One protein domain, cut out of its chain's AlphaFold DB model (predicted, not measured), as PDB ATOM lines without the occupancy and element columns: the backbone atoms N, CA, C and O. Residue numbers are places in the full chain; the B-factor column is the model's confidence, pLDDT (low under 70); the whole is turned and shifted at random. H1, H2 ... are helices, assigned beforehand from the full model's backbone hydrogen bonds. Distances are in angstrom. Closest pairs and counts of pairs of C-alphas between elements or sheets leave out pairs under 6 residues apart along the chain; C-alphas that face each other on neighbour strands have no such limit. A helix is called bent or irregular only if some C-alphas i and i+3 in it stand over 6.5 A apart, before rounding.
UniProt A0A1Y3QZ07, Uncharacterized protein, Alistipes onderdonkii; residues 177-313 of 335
ATOM      1  N   GLN A 177     -42.425  -7.545  14.480       61.00
ATOM      2  CA  GLN A 177     -41.211  -8.260  14.859       61.00
ATOM      3  C   GLN A 177     -40.772  -9.213  13.745       61.00
ATOM      4  O   GLN A 177     -39.588  -9.271  13.429       61.00
ATOM      5  N   GLN A 178     -41.713  -9.872  13.074       67.75
ATOM      6  CA  GLN A 178     -41.422 -10.749  11.944       67.75
ATOM      7  C   GLN A 178     -41.103 -10.009  10.640       67.75
ATOM      8  O   GLN A 178     -40.301 -10.487   9.842       67.75
ATOM      9  N   SER A 179     -41.673  -8.823  10.423       75.38
ATOM     10  CA  SER A 179     -41.272  -7.967   9.296       75.38
ATOM     11  C   SER A 179     -39.827  -7.496   9.458       75.38
ATOM     12  O   SER A 179     -39.044  -7.542   8.508       75.38
ATOM     13  N   ILE A 180     -39.453  -7.110  10.682       72.19
ATOM     14  CA  ILE A 180     -38.068  -6.797  11.036       72.19
ATOM     15  C   ILE A 180     -37.189  -8.044  10.917       72.19
ATOM     16  O   ILE A 180     -36.119  -7.959  10.329       72.19
ATOM     17  N   GLU A 181     -37.642  -9.206  11.389       68.75
ATOM     18  CA  GLU A 181     -36.941 -10.491  11.265       68.75
ATOM     19  C   GLU A 181     -36.658 -10.867   9.807       68.75
ATOM     20  O   GLU A 181     -35.546 -11.278   9.482       68.75
ATOM     21  N   TYR A 182     -37.630 -10.697   8.912       73.44
ATOM     22  CA  TYR A 182     -37.461 -10.956   7.487       73.44
ATOM     23  C   TYR A 182     -36.408 -10.028   6.870       73.44
ATOM     24  O   TYR A 182     -35.484 -10.487   6.194       73.44
ATOM     25  N   VAL A 183     -36.520  -8.722   7.128       73.69
ATOM     26  CA  VAL A 183     -35.560  -7.717   6.651       73.69
ATOM     27  C   VAL A 183     -34.156  -8.029   7.179       73.69
ATOM     28  O   VAL A 183     -33.182  -8.008   6.428       73.69
ATOM     29  N   ARG A 184     -34.066  -8.380   8.462       61.31
ATOM     30  CA  ARG A 184     -32.848  -8.760   9.179       61.31
ATOM     31  C   ARG A 184     -32.217 -10.020   8.590       61.31
ATOM     32  O   ARG A 184     -31.017 -10.019   8.328       61.31
ATOM     33  N   ARG A 185     -33.009 -11.070   8.327       64.12
ATOM     34  CA  ARG A 185     -32.546 -12.278   7.627       64.12
ATOM     35  C   ARG A 185     -32.023 -11.906   6.258       64.12
ATOM     36  O   ARG A 185     -30.898 -12.255   5.963       64.12
ATOM     37  N   SER A 186     -32.750 -11.096   5.499       64.75
ATOM     38  CA  SER A 186     -32.372 -10.649   4.152       64.75
ATOM     39  C   SER A 186     -31.125  -9.744   4.102       64.75
ATOM     40  O   SER A 186     -30.801  -9.207   3.043       64.75
ATOM     41  N   GLY A 187     -30.424  -9.543   5.224       62.28
ATOM     42  CA  GLY A 187     -29.256  -8.669   5.317       62.28
ATOM     43  C   GLY A 187     -29.606  -7.209   5.038       62.28
ATOM     44  O   GLY A 187     -28.811  -6.505   4.424       62.28
ATOM     45  N   PHE A 188     -30.822  -6.785   5.402       68.31
ATOM     46  CA  PHE A 188     -31.388  -5.469   5.085       68.31
ATOM     47  C   PHE A 188     -31.391  -5.145   3.584       68.31
ATOM     48  O   PHE A 188     -31.322  -3.989   3.170       68.31
ATOM     49  N   ARG A 189     -31.488  -6.186   2.755       72.50
ATOM     50  CA  ARG A 189     -31.753  -6.074   1.324       72.50
ATOM     51  C   ARG A 189     -33.191  -6.466   1.078       72.50
ATOM     52  O   ARG A 189     -33.646  -7.500   1.568       72.50
ATOM     53  N   LEU A 190     -33.894  -5.675   0.286       81.81
ATOM     54  CA  LEU A 190     -35.270  -5.973  -0.075       81.81
ATOM     55  C   LEU A 190     -35.348  -6.144  -1.582       81.81
ATOM     56  O   LEU A 190     -35.654  -5.213  -2.319       81.81
ATOM     57  N   LEU A 191     -35.017  -7.348  -2.037       83.38
ATOM     58  CA  LEU A 191     -34.989  -7.641  -3.459       83.38
ATOM     59  C   LEU A 191     -36.402  -7.879  -3.996       83.38
ATOM     60  O   LEU A 191     -37.144  -8.701  -3.454       83.38
ATOM     61  N   THR A 192     -36.752  -7.194  -5.084       85.19
ATOM     62  CA  THR A 192     -38.064  -7.294  -5.747       85.19
ATOM     63  C   THR A 192     -38.435  -8.720  -6.159       85.19
ATOM     64  O   THR A 192     -39.610  -9.066  -6.125       85.19
ATOM     65  N   ASP A 193     -37.467  -9.572  -6.497       80.12
ATOM     66  CA  ASP A 193     -37.680 -10.976  -6.878       80.12
ATOM     67  C   ASP A 193     -37.758 -11.934  -5.677       80.12
ATOM     68  O   ASP A 193     -38.245 -13.054  -5.810       80.12
ATOM     69  N   LYS A 194     -37.272 -11.515  -4.500       82.94
ATOM     70  CA  LYS A 194     -37.218 -12.352  -3.288       82.94
ATOM     71  C   LYS A 194     -38.257 -11.998  -2.234       82.94
ATOM     72  O   LYS A 194     -38.498 -12.824  -1.363       82.94
ATOM     73  N   LEU A 195     -38.868 -10.813  -2.302       84.62
ATOM     74  CA  LEU A 195     -39.890 -10.378  -1.347       84.62
ATOM     75  C   LEU A 195     -41.114 -11.313  -1.372       84.62
ATOM     76  O   LEU A 195     -41.776 -11.367  -2.407       84.62
ATOM     77  N   PRO A 196     -41.470 -12.019  -0.285       85.06
ATOM     78  CA  PRO A 196     -42.658 -12.868  -0.269       85.06
ATOM     79  C   PRO A 196     -43.933 -12.074  -0.548       85.06
ATOM     80  O   PRO A 196     -44.083 -10.940  -0.084       85.06
ATOM     81  N   GLN A 197     -44.853 -12.661  -1.316       82.69
ATOM     82  CA  GLN A 197     -46.098 -11.989  -1.692       82.69
ATOM     83  C   GLN A 197     -46.978 -11.710  -0.468       82.69
ATOM     84  O   GLN A 197     -47.482 -10.601  -0.327       82.69
ATOM     85  N   GLU A 198     -47.062 -12.654   0.470       81.81
ATOM     86  CA  GLU A 198     -47.815 -12.482   1.719       81.81
ATOM     87  C   GLU A 198     -47.311 -11.292   2.549       81.81
ATOM     88  O   GLU A 198     -48.099 -10.538   3.123       81.81
ATOM     89  N   LEU A 199     -45.989 -11.096   2.593       83.50
ATOM     90  CA  LEU A 199     -45.372  -9.986   3.314       83.50
ATOM     91  C   LEU A 199     -45.659  -8.652   2.621       83.50
ATOM     92  O   LEU A 199     -45.997  -7.675   3.289       83.50
ATOM     93  N   LEU A 200     -45.561  -8.629   1.290       87.56
ATOM     94  CA  LEU A 200     -45.891  -7.466   0.473       87.56
ATOM     95  C   LEU A 200     -47.353  -7.042   0.663       87.56
ATOM     96  O   LEU A 200     -47.619  -5.873   0.943       87.56
ATOM     97  N   ASP A 201     -48.286  -7.988   0.578       85.12
ATOM     98  CA  ASP A 201     -49.712  -7.716   0.759       85.12
ATOM     99  C   ASP A 201     -50.006  -7.235   2.181       85.12
ATOM    100  O   ASP A 201     -50.750  -6.275   2.369       85.12
ATOM    101  N   LYS A 202     -49.359  -7.821   3.194       82.75
ATOM    102  CA  LYS A 202     -49.524  -7.398   4.589       82.75
ATOM    103  C   LYS A 202     -48.991  -5.991   4.856       82.75
ATOM    104  O   LYS A 202     -49.607  -5.228   5.597       82.75
ATOM    105  N   TRP A 203     -47.843  -5.650   4.276       86.69
ATOM    106  CA  TRP A 203     -47.270  -4.309   4.359       86.69
ATOM    107  C   TRP A 203     -48.160  -3.267   3.685       86.69
ATOM    108  O   TRP A 203     -48.281  -2.155   4.196       86.69
ATOM    109  N   LEU A 204     -48.809  -3.637   2.581       87.25
ATOM    110  CA  LEU A 204     -49.702  -2.754   1.837       87.25
ATOM    111  C   LEU A 204     -51.140  -2.721   2.374       87.25
ATOM    112  O   LEU A 204     -51.832  -1.741   2.122       87.25
ATOM    113  N   ALA A 205     -51.572  -3.716   3.157       82.69
ATOM    114  CA  ALA A 205     -52.962  -3.889   3.596       82.69
ATOM    115  C   ALA A 205     -53.585  -2.644   4.248       82.69
ATOM    116  O   ALA A 205     -54.770  -2.396   4.077       82.69
ATOM    117  N   ASN A 206     -52.783  -1.867   4.982       76.00
ATOM    118  CA  ASN A 206     -53.207  -0.608   5.602       76.00
ATOM    119  C   ASN A 206     -52.260   0.551   5.264       76.00
ATOM    120  O   ASN A 206     -52.223   1.544   5.986       76.00
ATOM    121  N   ALA A 207     -51.465   0.426   4.195       69.31
ATOM    122  CA  ALA A 207     -50.481   1.444   3.833       69.31
ATOM    123  C   ALA A 207     -51.126   2.794   3.493       69.31
ATOM    124  O   ALA A 207     -50.463   3.820   3.633       69.31
ATOM    125  N   ASP A 208     -52.401   2.789   3.089       68.81
ATOM    126  CA  ASP A 208     -53.231   3.964   2.788       68.81
ATOM    127  C   ASP A 208     -53.578   4.816   4.016       68.81
ATOM    128  O   ASP A 208     -54.049   5.943   3.862       68.81
ATOM    129  N   LEU A 209     -53.332   4.300   5.224       65.56
ATOM    130  CA  LEU A 209     -53.613   4.976   6.484       65.56
ATOM    131  C   LEU A 209     -52.311   5.356   7.204       65.56
ATOM    132  O   LEU A 209     -51.485   4.476   7.444       65.56
ATOM    133  N   PRO A 210     -52.149   6.612   7.656       59.16
ATOM    134  CA  PRO A 210     -53.068   7.743   7.519       59.16
ATOM    135  C   PRO A 210     -53.181   8.283   6.086       59.16
ATOM    136  O   PRO A 210     -52.204   8.340   5.340       59.16
ATOM    137  N   GLY A 211     -54.386   8.747   5.737       56.81
ATOM    138  CA  GLY A 211     -54.672   9.368   4.438       56.81
ATOM    139  C   GLY A 211     -53.995  10.732   4.247       56.81
ATOM    140  O   GLY A 211     -53.910  11.225   3.122       56.81
ATOM    141  N   ASN A 212     -53.480  11.330   5.327       58.59
ATOM    142  CA  ASN A 212     -52.680  12.547   5.302       58.59
ATOM    143  C   ASN A 212     -51.289  12.290   5.898       58.59
ATOM    144  O   ASN A 212     -51.147  11.950   7.069       58.59
ATOM    145  N   TYR A 213     -50.241  12.522   5.107       55.94
ATOM    146  CA  TYR A 213     -48.857  12.302   5.531       55.94
ATOM    147  C   TYR A 213     -48.393  13.248   6.655       55.94
ATOM    148  O   TYR A 213     -47.432  12.932   7.353       55.94
ATOM    149  N   MET A 214     -49.083  14.370   6.882       51.88
ATOM    150  CA  MET A 214     -48.831  15.245   8.037       51.88
ATOM    151  C   MET A 214     -49.235  14.585   9.371       51.88
ATOM    152  O   MET A 214     -48.766  15.002  10.428       51.88
ATOM    153  N   GLU A 215     -50.061  13.531   9.342       52.09
ATOM    154  CA  GLU A 215     -50.508  12.780  10.528       52.09
ATOM    155  C   GLU A 215     -49.487  11.736  11.012       52.09
ATOM    156  O   GLU A 215     -49.666  11.148  12.080       52.09
ATOM    157  N   TYR A 216     -48.379  11.531  10.285       53.66
ATOM    158  CA  TYR A 216     -47.211  10.824  10.832       53.66
ATOM    159  C   TYR A 216     -46.474  11.661  11.900       53.66
ATOM    160  O   TYR A 216     -45.658  11.109  12.639       53.66
ATOM    161  N   GLY A 217     -46.809  12.955  12.030       48.53
ATOM    162  CA  GLY A 217     -46.275  13.884  13.027       48.53
ATOM    163  C   GLY A 217     -44.879  14.421  12.691       48.53
ATOM    164  O   GLY A 217     -44.154  13.867  11.864       48.53
ATOM    165  N   VAL A 218     -44.485  15.512  13.360       51.12
ATOM    166  CA  VAL A 218     -43.075  15.930  13.425       51.12
ATOM    167  C   VAL A 218     -42.391  14.980  14.394       51.12
ATOM    168  O   VAL A 218     -42.444  15.145  15.610       51.12
ATOM    169  N   VAL A 219     -41.825  13.912  13.854       50.12
ATOM    170  CA  VAL A 219     -41.018  12.989  14.639       50.12
ATOM    171  C   VAL A 219     -39.637  13.624  14.778       50.12
ATOM    172  O   VAL A 219     -38.887  13.615  13.814       50.12
ATOM    173  N   GLU A 220     -39.302  14.199  15.936       46.66
ATOM    174  CA  GLU A 220     -37.991  14.850  16.157       46.66
ATOM    175  C   GLU A 220     -36.812  13.875  15.964       46.66
ATOM    176  O   GLU A 220     -35.760  14.256  15.462       46.66
ATOM    177  N   GLU A 221     -37.015  12.588  16.283       51.66
ATOM    178  CA  GLU A 221     -36.028  11.518  16.102       51.66
ATOM    179  C   GLU A 221     -36.642  10.272  15.449       51.66
ATOM    180  O   GLU A 221     -37.656   9.754  15.914       51.66
ATOM    181  N   ALA A 222     -35.980   9.692  14.441       55.91
ATOM    182  CA  ALA A 222     -36.471   8.513  13.709       55.91
ATOM    183  C   ALA A 222     -36.847   7.310  14.611       55.91
ATOM    184  O   ALA A 222     -37.738   6.532  14.273       55.91
ATOM    185  N   GLY A 223     -36.225   7.166  15.788       51.38
ATOM    186  CA  GLY A 223     -36.561   6.124  16.765       51.38
ATOM    187  C   GLY A 223     -37.952   6.269  17.404       51.38
ATOM    188  O   GLY A 223     -38.557   5.272  17.800       51.38
ATOM    189  N   ASN A 224     -38.518   7.475  17.446       55.66
ATOM    190  CA  ASN A 224     -39.826   7.717  18.066       55.66
ATOM    191  C   ASN A 224     -40.980   7.080  17.268       55.66
ATOM    192  O   ASN A 224     -42.035   6.785  17.834       55.66
ATOM    193  N   VAL A 225     -40.759   6.761  15.983       63.25
ATOM    194  CA  VAL A 225     -41.724   6.054  15.121       63.25
ATOM    195  C   VAL A 225     -42.148   4.708  15.720       63.25
ATOM    196  O   VAL A 225     -43.301   4.297  15.578       63.25
ATOM    197  N   PHE A 226     -41.259   4.018  16.440       58.69
ATOM    198  CA  PHE A 226     -41.559   2.696  16.998       58.69
ATOM    199  C   PHE A 226     -42.575   2.739  18.146       58.69
ATOM    200  O   PHE A 226     -43.318   1.767  18.327       58.69
ATOM    201  N   GLY A 227     -42.673   3.871  18.851       52.06
ATOM    202  CA  GLY A 227     -43.635   4.102  19.931       52.06
ATOM    203  C   GLY A 227     -45.059   4.420  19.463       52.06
ATOM    204  O   GLY A 227     -45.985   4.369  20.274       52.06
ATOM    205  N   LEU A 228     -45.260   4.711  18.170       60.22
ATOM    206  CA  LEU A 228     -46.578   5.030  17.615       60.22
ATOM    207  C   LEU A 228     -47.518   3.825  17.714       60.22
ATOM    208  O   LEU A 228     -47.149   2.704  17.357       60.22
ATOM    209  N   LYS A 229     -48.737   4.034  18.206       58.38
ATOM    210  CA  LYS A 229     -49.751   2.978  18.307       58.38
ATOM    211  C   LYS A 229     -50.690   3.053  17.117       58.38
ATOM    212  O   LYS A 229     -51.145   4.138  16.773       58.38
ATOM    213  N   ASP A 230     -50.994   1.898  16.537       63.56
ATOM    214  CA  ASP A 230     -52.001   1.803  15.486       63.56
ATOM    215  C   ASP A 230     -53.363   2.261  16.023       63.56
ATOM    216  O   ASP A 230     -53.744   1.975  17.163       63.56
ATOM    217  N   THR A 231     -54.098   2.983  15.186       65.75
ATOM    218  CA  THR A 231     -55.455   3.458  15.458       65.75
ATOM    219  C   THR A 231     -56.352   3.125  14.272       65.75
ATOM    220  O   THR A 231     -55.866   2.826  13.186       65.75
ATOM    221  N   ALA A 232     -57.669   3.272  14.432       64.75
ATOM    222  CA  ALA A 232     -58.618   3.093  13.330       64.75
ATOM    223  C   ALA A 232     -58.382   4.040  12.131       64.75
ATOM    224  O   ALA A 232     -58.979   3.846  11.077       64.75
ATOM    225  N   ARG A 233     -57.559   5.086  12.292       63.69
ATOM    226  CA  ARG A 233     -57.275   6.096  11.260       63.69
ATOM    227  C   ARG A 233     -55.820   6.102  10.786       63.69
ATOM    228  O   ARG A 233     -55.520   6.778   9.811       63.69
ATOM    229  N   ALA A 234     -54.926   5.370  11.450       63.03
ATOM    230  CA  ALA A 234     -53.498   5.394  11.153       63.03
ATOM    231  C   ALA A 234     -52.839   4.061  11.521       63.03
ATOM    232  O   ALA A 234     -52.910   3.636  12.676       63.03
ATOM    233  N   HIS A 235     -52.169   3.438  10.551       71.94
ATOM    234  CA  HIS A 235     -51.418   2.202  10.744       71.94
ATOM    235  C   HIS A 235     -49.945   2.431  10.440       71.94
ATOM    236  O   HIS A 235     -49.568   2.880   9.362       71.94
ATOM    237  N   TYR A 236     -49.083   2.081  11.391       72.56
ATOM    238  CA  TYR A 236     -47.672   2.453  11.321       72.56
ATOM    239  C   TYR A 236     -46.757   1.279  10.976       72.56
ATOM    240  O   TYR A 236     -45.545   1.455  10.968       72.56
ATOM    241  N   LEU A 237     -47.289   0.087  10.677       77.94
ATOM    242  CA  LEU A 237     -46.478  -1.104  10.389       77.94
ATOM    243  C   LEU A 237     -45.458  -0.855   9.270       77.94
ATOM    244  O   LEU A 237     -44.257  -0.986   9.497       77.94
ATOM    245  N   LEU A 238     -45.924  -0.458   8.083       83.75
ATOM    246  CA  LEU A 238     -45.046  -0.215   6.937       83.75
ATOM    247  C   LEU A 238     -44.054   0.920   7.222       83.75
ATOM    248  O   LEU A 238     -42.881   0.820   6.868       83.75
ATOM    249  N   TYR A 239     -44.500   1.963   7.924       78.56
ATOM    250  CA  TYR A 239     -43.653   3.095   8.287       78.56
ATOM    251  C   TYR A 239     -42.567   2.728   9.308       78.56
ATOM    252  O   TYR A 239     -41.420   3.150   9.164       78.56
ATOM    253  N   LYS A 240     -42.878   1.875  10.289       76.00
ATOM    254  CA  LYS A 240     -41.911   1.319  11.249       76.00
ATOM    255  C   LYS A 240     -40.906   0.407  10.560       76.00
ATOM    256  O   LYS A 240     -39.712   0.509  10.825       76.00
ATOM    257  N   VAL A 241     -41.371  -0.456   9.659       81.12
ATOM    258  CA  VAL A 241     -40.504  -1.356   8.888       81.12
ATOM    259  C   VAL A 241     -39.557  -0.553   7.998       81.12
ATOM    260  O   VAL A 241     -38.346  -0.768   8.044       81.12
ATOM    261  N   PHE A 242     -40.085   0.424   7.256       84.62
ATOM    262  CA  PHE A 242     -39.280   1.350   6.463       84.62
ATOM    263  C   PHE A 242     -38.273   2.105   7.327       84.62
ATOM    264  O   PHE A 242     -37.093   2.111   7.000       84.62
ATOM    265  N   THR A 243     -38.708   2.698   8.438       74.19
ATOM    266  CA  THR A 243     -37.836   3.478   9.324       74.19
ATOM    267  C   THR A 243     -36.723   2.610   9.912       74.19
ATOM    268  O   THR A 243     -35.572   3.036   9.930       74.19
ATOM    269  N   ALA A 244     -37.006   1.360  10.293       72.94
ATOM    270  CA  ALA A 244     -35.975   0.415  10.725       72.94
ATOM    271  C   ALA A 244     -34.955   0.128   9.614       72.94
ATOM    272  O   ALA A 244     -33.750   0.201   9.854       72.94
ATOM    273  N   MET A 245     -35.413  -0.140   8.387       78.50
ATOM    274  CA  MET A 245     -34.526  -0.324   7.230       78.50
ATOM    275  C   MET A 245     -33.707   0.930   6.930       78.50
ATOM    276  O   MET A 245     -32.511   0.838   6.663       78.50
ATOM    277  N   TYR A 246     -34.339   2.097   7.000       75.88
ATOM    278  CA  TYR A 246     -33.731   3.385   6.710       75.88
ATOM    279  C   TYR A 246     -32.648   3.743   7.725       75.88
ATOM    280  O   TYR A 246     -31.547   4.098   7.323       75.88
ATOM    281  N   ILE A 247     -32.909   3.567   9.024       68.38
ATOM    282  CA  ILE A 247     -31.915   3.750  10.097       68.38
ATOM    283  C   ILE A 247     -30.716   2.819   9.888       68.38
ATOM    284  O   ILE A 247     -29.564   3.217  10.054       68.38
ATOM    285  N   VAL A 248     -30.977   1.563   9.525       66.12
ATOM    286  CA  VAL A 248     -29.927   0.554   9.388       66.12
ATOM    287  C   VAL A 248     -29.109   0.758   8.109       66.12
ATOM    288  O   VAL A 248     -27.894   0.567   8.128       66.12
ATOM    289  N   CYS A 249     -29.713   1.161   6.999       64.81
ATOM    290  CA  CYS A 249     -29.003   1.272   5.723       64.81
ATOM    291  C   CYS A 249     -28.484   2.682   5.426       64.81
ATOM    292  O   CYS A 249     -27.487   2.817   4.714       64.81
ATOM    293  N   ASN A 250     -29.087   3.722   5.998       63.81
ATOM    294  CA  ASN A 250     -28.707   5.100   5.739       63.81
ATOM    295  C   ASN A 250     -27.865   5.675   6.892       63.81
ATOM    296  O   ASN A 250     -28.255   5.654   8.054       63.81
ATOM    297  N   ARG A 251     -26.683   6.216   6.569       52.19
ATOM    298  CA  ARG A 251     -25.712   6.786   7.535       52.19
ATOM    299  C   ARG A 251     -26.143   8.141   8.126       52.19
ATOM    300  O   ARG A 251     -25.365   8.761   8.849       52.19
ATOM    301  N   LEU A 252     -27.349   8.604   7.799       46.16
ATOM    302  CA  LEU A 252     -27.786   9.993   7.950       46.16
ATOM    303  C   LEU A 252     -28.030  10.465   9.387       46.16
ATOM    304  O   LEU A 252     -28.146  11.661   9.593       46.16
ATOM    305  N   LEU A 253     -28.042   9.591  10.394       46.06
ATOM    306  CA  LEU A 253     -28.250  10.029  11.784       46.06
ATOM    307  C   LEU A 253     -26.963  10.463  12.506       46.06
ATOM    308  O   LEU A 253     -26.966  10.654  13.717       46.06
ATOM    309  N   SER A 254     -25.844  10.605  11.786       41.31
ATOM    310  CA  SER A 254     -24.601  11.133  12.375       41.31
ATOM    311  C   SER A 254     -24.528  12.666  12.356       41.31
ATOM    312  O   SER A 254     -23.648  13.226  13.009       41.31
ATOM    313  N   GLU A 255     -25.418  13.334  11.619       40.25
ATOM    314  CA  GLU A 255     -25.460  14.791  11.482       40.25
ATOM    315  C   GLU A 255     -26.866  15.286  11.845       40.25
ATOM    316  O   GLU A 255     -27.853  14.855  11.250       40.25
ATOM    317  N   GLU A 256     -26.959  16.162  12.850       40.59
ATOM    318  CA  GLU A 256     -28.180  16.917  13.150       40.59
ATOM    319  C   GLU A 256     -28.516  17.766  11.920       40.59
ATOM    320  O   GLU A 256     -27.758  18.660  11.542       40.59
ATOM    321  N   ASN A 257     -29.619  17.446  11.250       45.53
ATOM    322  CA  ASN A 257     -30.111  18.212  10.117       45.53
ATOM    323  C   ASN A 257     -31.628  18.330  10.246       45.53
ATOM    324  O   ASN A 257     -32.329  17.320  10.182       45.53
ATOM    325  N   ASP A 258     -32.122  19.557  10.393       43.19
ATOM    326  CA  ASP A 258     -33.548  19.869  10.550       43.19
ATOM    327  C   ASP A 258     -34.405  19.342   9.377       43.19
ATOM    328  O   ASP A 258     -35.601  19.103   9.531       43.19
ATOM    329  N   ALA A 259     -33.800  19.069   8.212       52.38
ATOM    330  CA  ALA A 259     -34.472  18.479   7.050       52.38
ATOM    331  C   ALA A 259     -34.546  16.933   7.062       52.38
ATOM    332  O   ALA A 259     -35.152  16.335   6.167       52.38
ATOM    333  N   ALA A 260     -33.940  16.250   8.040       59.75
ATOM    334  CA  ALA A 260     -33.833  14.785   8.058       59.75
ATOM    335  C   ALA A 260     -35.202  14.080   8.042       59.75
ATOM    336  O   ALA A 260     -35.360  13.039   7.396       59.75
ATOM    337  N   CYS A 261     -36.209  14.667   8.691       61.44
ATOM    338  CA  CYS A 261     -37.554  14.096   8.777       61.44
ATOM    339  C   CYS A 261     -38.358  14.284   7.486       61.44
ATOM    340  O   CYS A 261     -39.089  13.381   7.076       61.44
ATOM    341  N   GLU A 262     -38.179  15.404   6.783       65.94
ATOM    342  CA  GLU A 262     -38.772  15.598   5.454       65.94
ATOM    343  C   GLU A 262     -38.176  14.626   4.433       65.94
ATOM    344  O   GLU A 262     -38.907  14.027   3.636       65.94
ATOM    345  N   VAL A 263     -36.859  14.403   4.499       71.88
ATOM    346  CA  VAL A 263     -36.167  13.419   3.657       71.88
ATOM    347  C   VAL A 263     -36.656  12.004   3.972       71.88
ATOM    348  O   VAL A 263     -36.997  11.271   3.043       71.88
ATOM    349  N   LEU A 264     -36.769  11.630   5.252       74.12
ATOM    350  CA  LEU A 264     -37.316  10.335   5.677       74.12
ATOM    351  C   LEU A 264     -38.733  10.116   5.122       74.12
ATOM    352  O   LEU A 264     -38.991   9.099   4.477       74.12
ATOM    353  N   ASN A 265     -39.626  11.094   5.296       75.19
ATOM    354  CA  ASN A 265     -41.008  11.035   4.808       75.19
ATOM    355  C   ASN A 265     -41.092  10.995   3.274       75.19
ATOM    356  O   ASN A 265     -41.938  10.306   2.698       75.19
ATOM    357  N   SER A 266     -40.220  11.722   2.576       76.81
ATOM    358  CA  SER A 266     -40.121  11.671   1.113       76.81
ATOM    359  C   SER A 266     -39.676  10.290   0.623       76.81
ATOM    360  O   SER A 266     -40.322   9.690  -0.241       76.81
ATOM    361  N   ARG A 267     -38.627   9.728   1.235       80.31
ATOM    362  CA  ARG A 267     -38.122   8.389   0.907       80.31
ATOM    363  C   ARG A 267     -39.126   7.297   1.260       80.31
ATOM    364  O   ARG A 267     -39.258   6.338   0.502       80.31
ATOM    365  N   PHE A 268     -39.893   7.467   2.333       84.06
ATOM    366  CA  PHE A 268     -40.986   6.562   2.675       84.06
ATOM    367  C   PHE A 268     -42.060   6.522   1.584       84.06
ATOM    368  O   PHE A 268     -42.470   5.440   1.164       84.06
ATOM    369  N   ARG A 269     -42.474   7.688   1.066       81.25
ATOM    370  CA  ARG A 269     -43.455   7.772  -0.031       81.25
ATOM    371  C   ARG A 269     -42.972   7.049  -1.285       81.25
ATOM    372  O   ARG A 269     -43.729   6.284  -1.880       81.25
ATOM    373  N   GLN A 270     -41.709   7.254  -1.658       83.00
ATOM    374  CA  GLN A 270     -41.101   6.546  -2.788       83.00
ATOM    375  C   GLN A 270     -41.077   5.032  -2.545       83.00
ATOM    376  O   GLN A 270     -41.501   4.267  -3.408       83.00
ATOM    377  N   PHE A 271     -40.655   4.602  -1.354       87.88
ATOM    378  CA  PHE A 271     -40.620   3.194  -0.969       87.88
ATOM    379  C   PHE A 271     -41.995   2.525  -1.050       87.88
ATOM    380  O   PHE A 271     -42.149   1.507  -1.725       87.88
ATOM    381  N   ARG A 272     -43.013   3.134  -0.431       87.56
ATOM    382  CA  ARG A 272     -44.394   2.649  -0.484       87.56
ATOM    383  C   ARG A 272     -44.874   2.522  -1.930       87.56
ATOM    384  O   ARG A 272     -45.402   1.478  -2.304       87.56
ATOM    385  N   ARG A 273     -44.640   3.538  -2.765       85.81
ATOM    386  CA  ARG A 273     -45.068   3.504  -4.169       85.81
ATOM    387  C   ARG A 273     -44.364   2.406  -4.973       85.81
ATOM    388  O   ARG A 273     -44.993   1.789  -5.828       85.81
ATOM    389  N   MET A 274     -43.087   2.134  -4.706       88.69
ATOM    390  CA  MET A 274     -42.376   1.018  -5.342       88.69
ATOM    391  C   MET A 274     -42.960  -0.341  -4.941       88.69
ATOM    392  O   MET A 274     -43.077  -1.218  -5.795       88.69
ATOM    393  N   LEU A 275     -43.375  -0.510  -3.681       90.56
ATOM    394  CA  LEU A 275     -44.067  -1.721  -3.233       90.56
ATOM    395  C   LEU A 275     -45.433  -1.885  -3.912       90.56
ATOM    396  O   LEU A 275     -45.753  -2.984  -4.358       90.56
ATOM    397  N   GLU A 276     -46.210  -0.809  -4.048       89.19
ATOM    398  CA  GLU A 276     -47.485  -0.828  -4.781       89.19
ATOM    399  C   GLU A 276     -47.291  -1.260  -6.243       89.19
ATOM    400  O   GLU A 276     -47.996  -2.147  -6.723       89.19
ATOM    401  N   LEU A 277     -46.297  -0.686  -6.932       86.56
ATOM    402  CA  LEU A 277     -45.964  -1.047  -8.316       86.56
ATOM    403  C   LEU A 277     -45.502  -2.501  -8.438       86.56
ATOM    404  O   LEU A 277     -45.885  -3.189  -9.384       86.56
ATOM    405  N   LEU A 278     -44.704  -2.987  -7.484       89.12
ATOM    406  CA  LEU A 278     -44.296  -4.391  -7.413       89.12
ATOM    407  C   LEU A 278     -45.514  -5.307  -7.236       89.12
ATOM    408  O   LEU A 278     -45.633  -6.303  -7.949       89.12
ATOM    409  N   ALA A 279     -46.433  -4.967  -6.328       89.06
ATOM    410  CA  ALA A 279     -47.642  -5.749  -6.085       89.06
ATOM    411  C   ALA A 279     -48.541  -5.794  -7.328       89.06
ATOM    412  O   ALA A 279     -48.997  -6.868  -7.721       89.06
ATOM    413  N   GLU A 280     -48.758  -4.650  -7.985       87.62
ATOM    414  CA  GLU A 280     -49.530  -4.574  -9.228       87.62
ATOM    415  C   GLU A 280     -48.879  -5.398 -10.347       87.62
ATOM    416  O   GLU A 280     -49.548  -6.190 -11.015       87.62
ATOM    417  N   SER A 281     -47.563  -5.263 -10.516       85.69
ATOM    418  CA  SER A 281     -46.816  -5.970 -11.559       85.69
ATOM    419  C   SER A 281     -46.880  -7.483 -11.368       85.69
ATOM    420  O   SER A 281     -47.153  -8.207 -12.324       85.69
ATOM    421  N   ARG A 282     -46.739  -7.966 -10.127       87.69
ATOM    422  CA  ARG A 282     -46.875  -9.393  -9.805       87.69
ATOM    423  C   ARG A 282     -48.272  -9.931 -10.082       87.69
ATOM    424  O   ARG A 282     -48.386 -10.995 -10.683       87.69
ATOM    425  N   ARG A 283     -49.329  -9.187  -9.727       85.44
ATOM    426  CA  ARG A 283     -50.720  -9.564 -10.063       85.44
ATOM    427  C   ARG A 283     -50.936  -9.680 -11.573       85.44
ATOM    428  O   ARG A 283     -51.736 -10.497 -12.012       85.44
ATOM    429  N   ARG A 284     -50.223  -8.869 -12.358       83.38
ATOM    430  CA  ARG A 284     -50.267  -8.853 -13.827       83.38
ATOM    431  C   ARG A 284     -49.279  -9.830 -14.479       83.38
ATOM    432  O   ARG A 284     -49.231  -9.889 -15.703       83.38
ATOM    433  N   GLY A 285     -48.496 -10.579 -13.696       82.12
ATOM    434  CA  GLY A 285     -47.473 -11.499 -14.208       82.12
ATOM    435  C   GLY A 285     -46.301 -10.805 -14.915       82.12
ATOM    436  O   GLY A 285     -45.633 -11.427 -15.736       82.12
ATOM    437  N   ILE A 286     -46.065  -9.520 -14.634       82.81
ATOM    438  CA  ILE A 286     -44.994  -8.721 -15.235       82.81
ATOM    439  C   ILE A 286     -43.711  -8.919 -14.427       82.81
ATOM    440  O   ILE A 286     -43.676  -8.628 -13.229       82.81
ATOM    441  N   ASP A 287     -42.644  -9.362 -15.094       80.50
ATOM    442  CA  ASP A 287     -41.305  -9.369 -14.510       80.50
ATOM    443  C   ASP A 287     -40.713  -7.960 -14.560       80.50
ATOM    444  O   ASP A 287     -40.439  -7.403 -15.623       80.50
ATOM    445  N   ILE A 288     -40.525  -7.377 -13.383       75.81
ATOM    446  CA  ILE A 288     -39.930  -6.051 -13.230       75.81
ATOM    447  C   ILE A 288     -38.424  -6.120 -12.990       75.81
ATOM    448  O   ILE A 288     -37.796  -5.085 -12.816       75.81
ATOM    449  N   GLY A 289     -37.828  -7.312 -12.981       78.06
ATOM    450  CA  GLY A 289     -36.415  -7.506 -12.710       78.06
ATOM    451  C   GLY A 289     -36.063  -7.433 -11.223       78.06
ATOM    452  O   GLY A 289     -36.919  -7.359 -10.336       78.06
ATOM    453  N   ARG A 290     -34.758  -7.488 -10.951       83.12
ATOM    454  CA  ARG A 290     -34.181  -7.605  -9.607       83.12
ATOM    455  C   ARG A 290     -33.584  -6.278  -9.148       83.12
ATOM    456  O   ARG A 290     -32.468  -5.933  -9.531       83.12
ATOM    457  N   PHE A 291     -34.298  -5.586  -8.269       83.62
ATOM    458  CA  PHE A 291     -33.870  -4.339  -7.642       83.62
ATOM    459  C   PHE A 291     -33.863  -4.473  -6.128       83.62
ATOM    460  O   PHE A 291     -34.703  -5.165  -5.562       83.62
ATOM    461  N   ASP A 292     -32.923  -3.799  -5.472       83.38
ATOM    462  CA  ASP A 292     -32.894  -3.688  -4.018       83.38
ATOM    463  C   ASP A 292     -33.655  -2.433  -3.595       83.38
ATOM    464  O   ASP A 292     -33.169  -1.316  -3.751       83.38
ATOM    465  N   LEU A 293     -34.855  -2.616  -3.053       84.94
ATOM    466  CA  LEU A 293     -35.736  -1.532  -2.627       84.94
ATOM    467  C   LEU A 293     -35.212  -0.766  -1.403       84.94
ATOM    468  O   LEU A 293     -35.894   0.141  -0.952       84.94
ATOM    469  N   VAL A 294     -34.045  -1.118  -0.850       79.94
ATOM    470  CA  VAL A 294     -33.368  -0.383   0.240       79.94
ATOM    471  C   VAL A 294     -32.159   0.415  -0.283       79.94
ATOM    472  O   VAL A 294     -31.454   1.074   0.477       79.94
ATOM    473  N   ASP A 295     -31.900   0.396  -1.594       79.00
ATOM    474  CA  ASP A 295     -30.854   1.205  -2.227       79.00
ATOM    475  C   ASP A 295     -31.307   2.666  -2.409       79.00
ATOM    476  O   ASP A 295     -31.608   3.118  -3.515       79.00
ATOM    477  N   PHE A 296     -31.400   3.394  -1.290       76.00
ATOM    478  CA  PHE A 296     -31.943   4.758  -1.216       76.00
ATOM    479  C   PHE A 296     -31.262   5.761  -2.152       76.00
ATOM    480  O   PHE A 296     -31.911   6.710  -2.599       76.00
ATOM    481  N   ASP A 297     -29.982   5.550  -2.459       73.38
ATOM    482  CA  ASP A 297     -29.204   6.418  -3.348       73.38
ATOM    483  C   ASP A 297     -29.656   6.286  -4.811       73.38
ATOM    484  O   ASP A 297     -29.561   7.242  -5.579       73.38
ATOM    485  N   ASN A 298     -30.223   5.134  -5.184       77.88
ATOM    486  CA  ASN A 298     -30.677   4.826  -6.541       77.88
ATOM    487  C   ASN A 298     -32.206   4.824  -6.696       77.88
ATOM    488  O   ASN A 298     -32.718   4.389  -7.729       77.88
ATOM    489  N   TYR A 299     -32.955   5.321  -5.707       80.62
ATOM    490  CA  TYR A 299     -34.424   5.290  -5.715       80.62
ATOM    491  C   TYR A 299     -35.051   5.886  -6.974       80.62
ATOM    492  O   TYR A 299     -35.987   5.301  -7.511       80.62
ATOM    493  N   ASP A 300     -34.537   7.007  -7.477       77.00
ATOM    494  CA  ASP A 300     -35.124   7.655  -8.653       77.00
ATOM    495  C   ASP A 300     -34.942   6.811  -9.925       77.00
ATOM    496  O   ASP A 300     -35.823   6.789 -10.787       77.00
ATOM    497  N   GLU A 301     -33.828   6.084 -10.038       79.38
ATOM    498  CA  GLU A 301     -33.570   5.186 -11.165       79.38
ATOM    499  C   GLU A 301     -34.395   3.902 -11.042       79.38
ATOM    500  O   GLU A 301     -35.077   3.519 -11.994       79.38
ATOM    501  N   ILE A 302     -34.425   3.290  -9.854       79.44
ATOM    502  CA  ILE A 302     -35.262   2.113  -9.574       79.44
ATOM    503  C   ILE A 302     -36.729   2.440  -9.871       79.44
ATOM    504  O   ILE A 302     -37.408   1.687 -10.571       79.44
ATOM    505  N   PHE A 303     -37.208   3.598  -9.418       80.06
ATOM    506  CA  PHE A 303     -38.572   4.048  -9.659       80.06
ATOM    507  C   PHE A 303     -38.883   4.195 -11.153       80.06
ATOM    508  O   PHE A 303     -39.907   3.694 -11.621       80.06
ATOM    509  N   LYS A 304     -37.995   4.834 -11.928       82.31
ATOM    510  CA  LYS A 304     -38.156   4.963 -13.387       82.31
ATOM    511  C   LYS A 304     -38.223   3.603 -14.075       82.31
ATOM    512  O   LYS A 304     -39.074   3.421 -14.945       82.31
ATOM    513  N   GLN A 305     -37.361   2.661 -13.694       79.38
ATOM    514  CA  GLN A 305     -37.337   1.322 -14.286       79.38
ATOM    515  C   GLN A 305     -38.604   0.529 -13.945       79.38
ATOM    516  O   GLN A 305     -39.197  -0.070 -14.840       79.38
ATOM    517  N   LEU A 306     -39.081   0.602 -12.699       77.88
ATOM    518  CA  LEU A 306     -40.340  -0.023 -12.274       77.88
ATOM    519  C   LEU A 306     -41.544   0.532 -13.046       77.88
ATOM    520  O   LEU A 306     -42.358  -0.228 -13.568       77.88
ATOM    521  N   VAL A 307     -41.634   1.859 -13.181       79.19
ATOM    522  CA  VAL A 307     -42.699   2.507 -13.964       79.19
ATOM    523  C   VAL A 307     -42.604   2.132 -15.444       79.19
ATOM    524  O   VAL A 307     -43.627   1.885 -16.084       79.19
ATOM    525  N   LYS A 308     -41.392   2.069 -16.005       79.44
ATOM    526  CA  LYS A 308     -41.171   1.671 -17.400       79.44
ATOM    527  C   LYS A 308     -41.598   0.222 -17.646       79.44
ATOM    528  O   LYS A 308     -42.282  -0.026 -18.636       79.44
ATOM    529  N   ALA A 309     -41.241  -0.701 -16.754       73.19
ATOM    530  CA  ALA A 309     -41.647  -2.103 -16.832       73.19
ATOM    531  C   ALA A 309     -43.176  -2.254 -16.747       73.19
ATOM    532  O   ALA A 309     -43.769  -2.954 -17.565       73.19
ATOM    533  N   ALA A 310     -43.830  -1.522 -15.840       68.25
ATOM    534  CA  ALA A 310     -45.289  -1.533 -15.712       68.25
ATOM    535  C   ALA A 310     -46.011  -0.975 -16.960       68.25
ATOM    536  O   ALA A 310     -47.021  -1.534 -17.393       68.25
ATOM    537  N   ARG A 311     -45.477   0.094 -17.574       71.62
ATOM    538  CA  ARG A 311     -46.038   0.726 -18.788       71.62
ATOM    539  C   ARG A 311     -45.809  -0.073 -20.066       71.62
ATOM    540  O   ARG A 311     -46.666  -0.062 -20.941       71.62
ATOM    541  N   ALA A 312     -44.686  -0.782 -20.187       64.88
ATOM    542  CA  ALA A 312     -44.391  -1.611 -21.362       64.88
ATOM    543  C   ALA A 312     -45.413  -2.748 -21.573       64.88
ATOM    544  O   ALA A 312     -45.514  -3.289 -22.672       64.88
ATOM    545  N   HIS A 313     -46.180  -3.079 -20.531       57.44
ATOM    546  CA  HIS A 313     -47.220  -4.104 -20.531       57.44
ATOM    547  C   HIS A 313     -48.630  -3.541 -20.292       57.44
ATOM    548  O   HIS A 313     -49.560  -4.306 -20.014       57.44
TER     549      HIS A 313
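What this domain is: This is residues 177 to 313 of the 335 residues of an uncharacterized protein of Alistipes onderdonkii (UniProt A0A1Y3QZ07). A long helix, H7, runs through the body with H8 beside it, and H5 crosses H7 at a steep angle. H1 and H4 both pack on H5, H2 packs on H7 and on residues 237 to 238 of H5, and the short H3 and H6 lie far from the middle. The printed part has 137 residues with eight named helices, H1 to H8 in order, and no named strand; the class is all helix. It is compact, with a radius of gyration of the C-alphas of 14.8 A, and spans 42 by 34 by 29 A.

How they stand to each other: H1, residues 177 to 185, touches residues 241 to 245 of H5, residues 237 to 249, at a shallow tilt of 32 degrees, only just short of steep, the same way; the C-alphas of Ile 180 and Val 241 are closest, 6.3 A apart. H5 is the hub, touching four helices. H2, residues 197 to 204, only just touches H5, with 3 pairs of C-alphas within 8 A, the closest those of Trp 203 and Leu 238 at 5.3 A. H2 touches residues 272 to 279 of H7, residues 260 to 283, at a steep tilt of 42 degrees, opposite ways; the closest C-alphas are Leu 200 and Ala 279, 7.0 A apart. H3, residues 213 to 216, touches no helix but is near H7. H4, residues 222 to 227, forms a helical hairpin with H5, the C-alphas of Phe 226 and Lys 240 being closest at 5.9 A. H5 touches residues 264 to 272 of H7 at a steep tilt of 65 degrees, closest at the C-alphas of Phe 242 and Phe 268, 6.7 A. H6, residues 251 to 254, touches no helix. H8, residues 296 to 312, touches H7 at a shallow tilt of 29 degrees, the same way, closest at the C-alphas of Ser 281 and Ala 310, 6.3 A. Every O i to N i+4 pair is within hydrogen-bond range in H1, H2, H5 and H7; H8 has 11 of 13, H4 has 0 of 2 but 3 of 3 O i to N i+3 pairs, and H3 and H6 are too short for an O i to N i+4 pair.

Where its parts are: H1 begins at C-alpha 177, (-41.211, -8.260, 14.859), and is 12.0 A long. H5 is 18.2 A and H7 34.7 A, beginning at C-alpha 260, (-33.833, 14.785, 8.058). H8, 24.5 A, has a kink of 26 degrees near residue 303 and ends at C-alpha 312, (-44.391, -1.611, -21.362). H8 is irregular, with C-alphas 297 and 300 8.0 A apart, and H6 only just so, with C-alphas 251 and 254 6.6 A apart.

The domain as a whole: The farthest C-alphas, of Glu 256 and His 313, are 44.0 A apart. The printed part has no cut. The links H1 to H2 and H7 to H8 are long. The mean pLDDT of the printed part is 71.6, and 55 residues are under 70, among them 207 to 234 and 247 to 262.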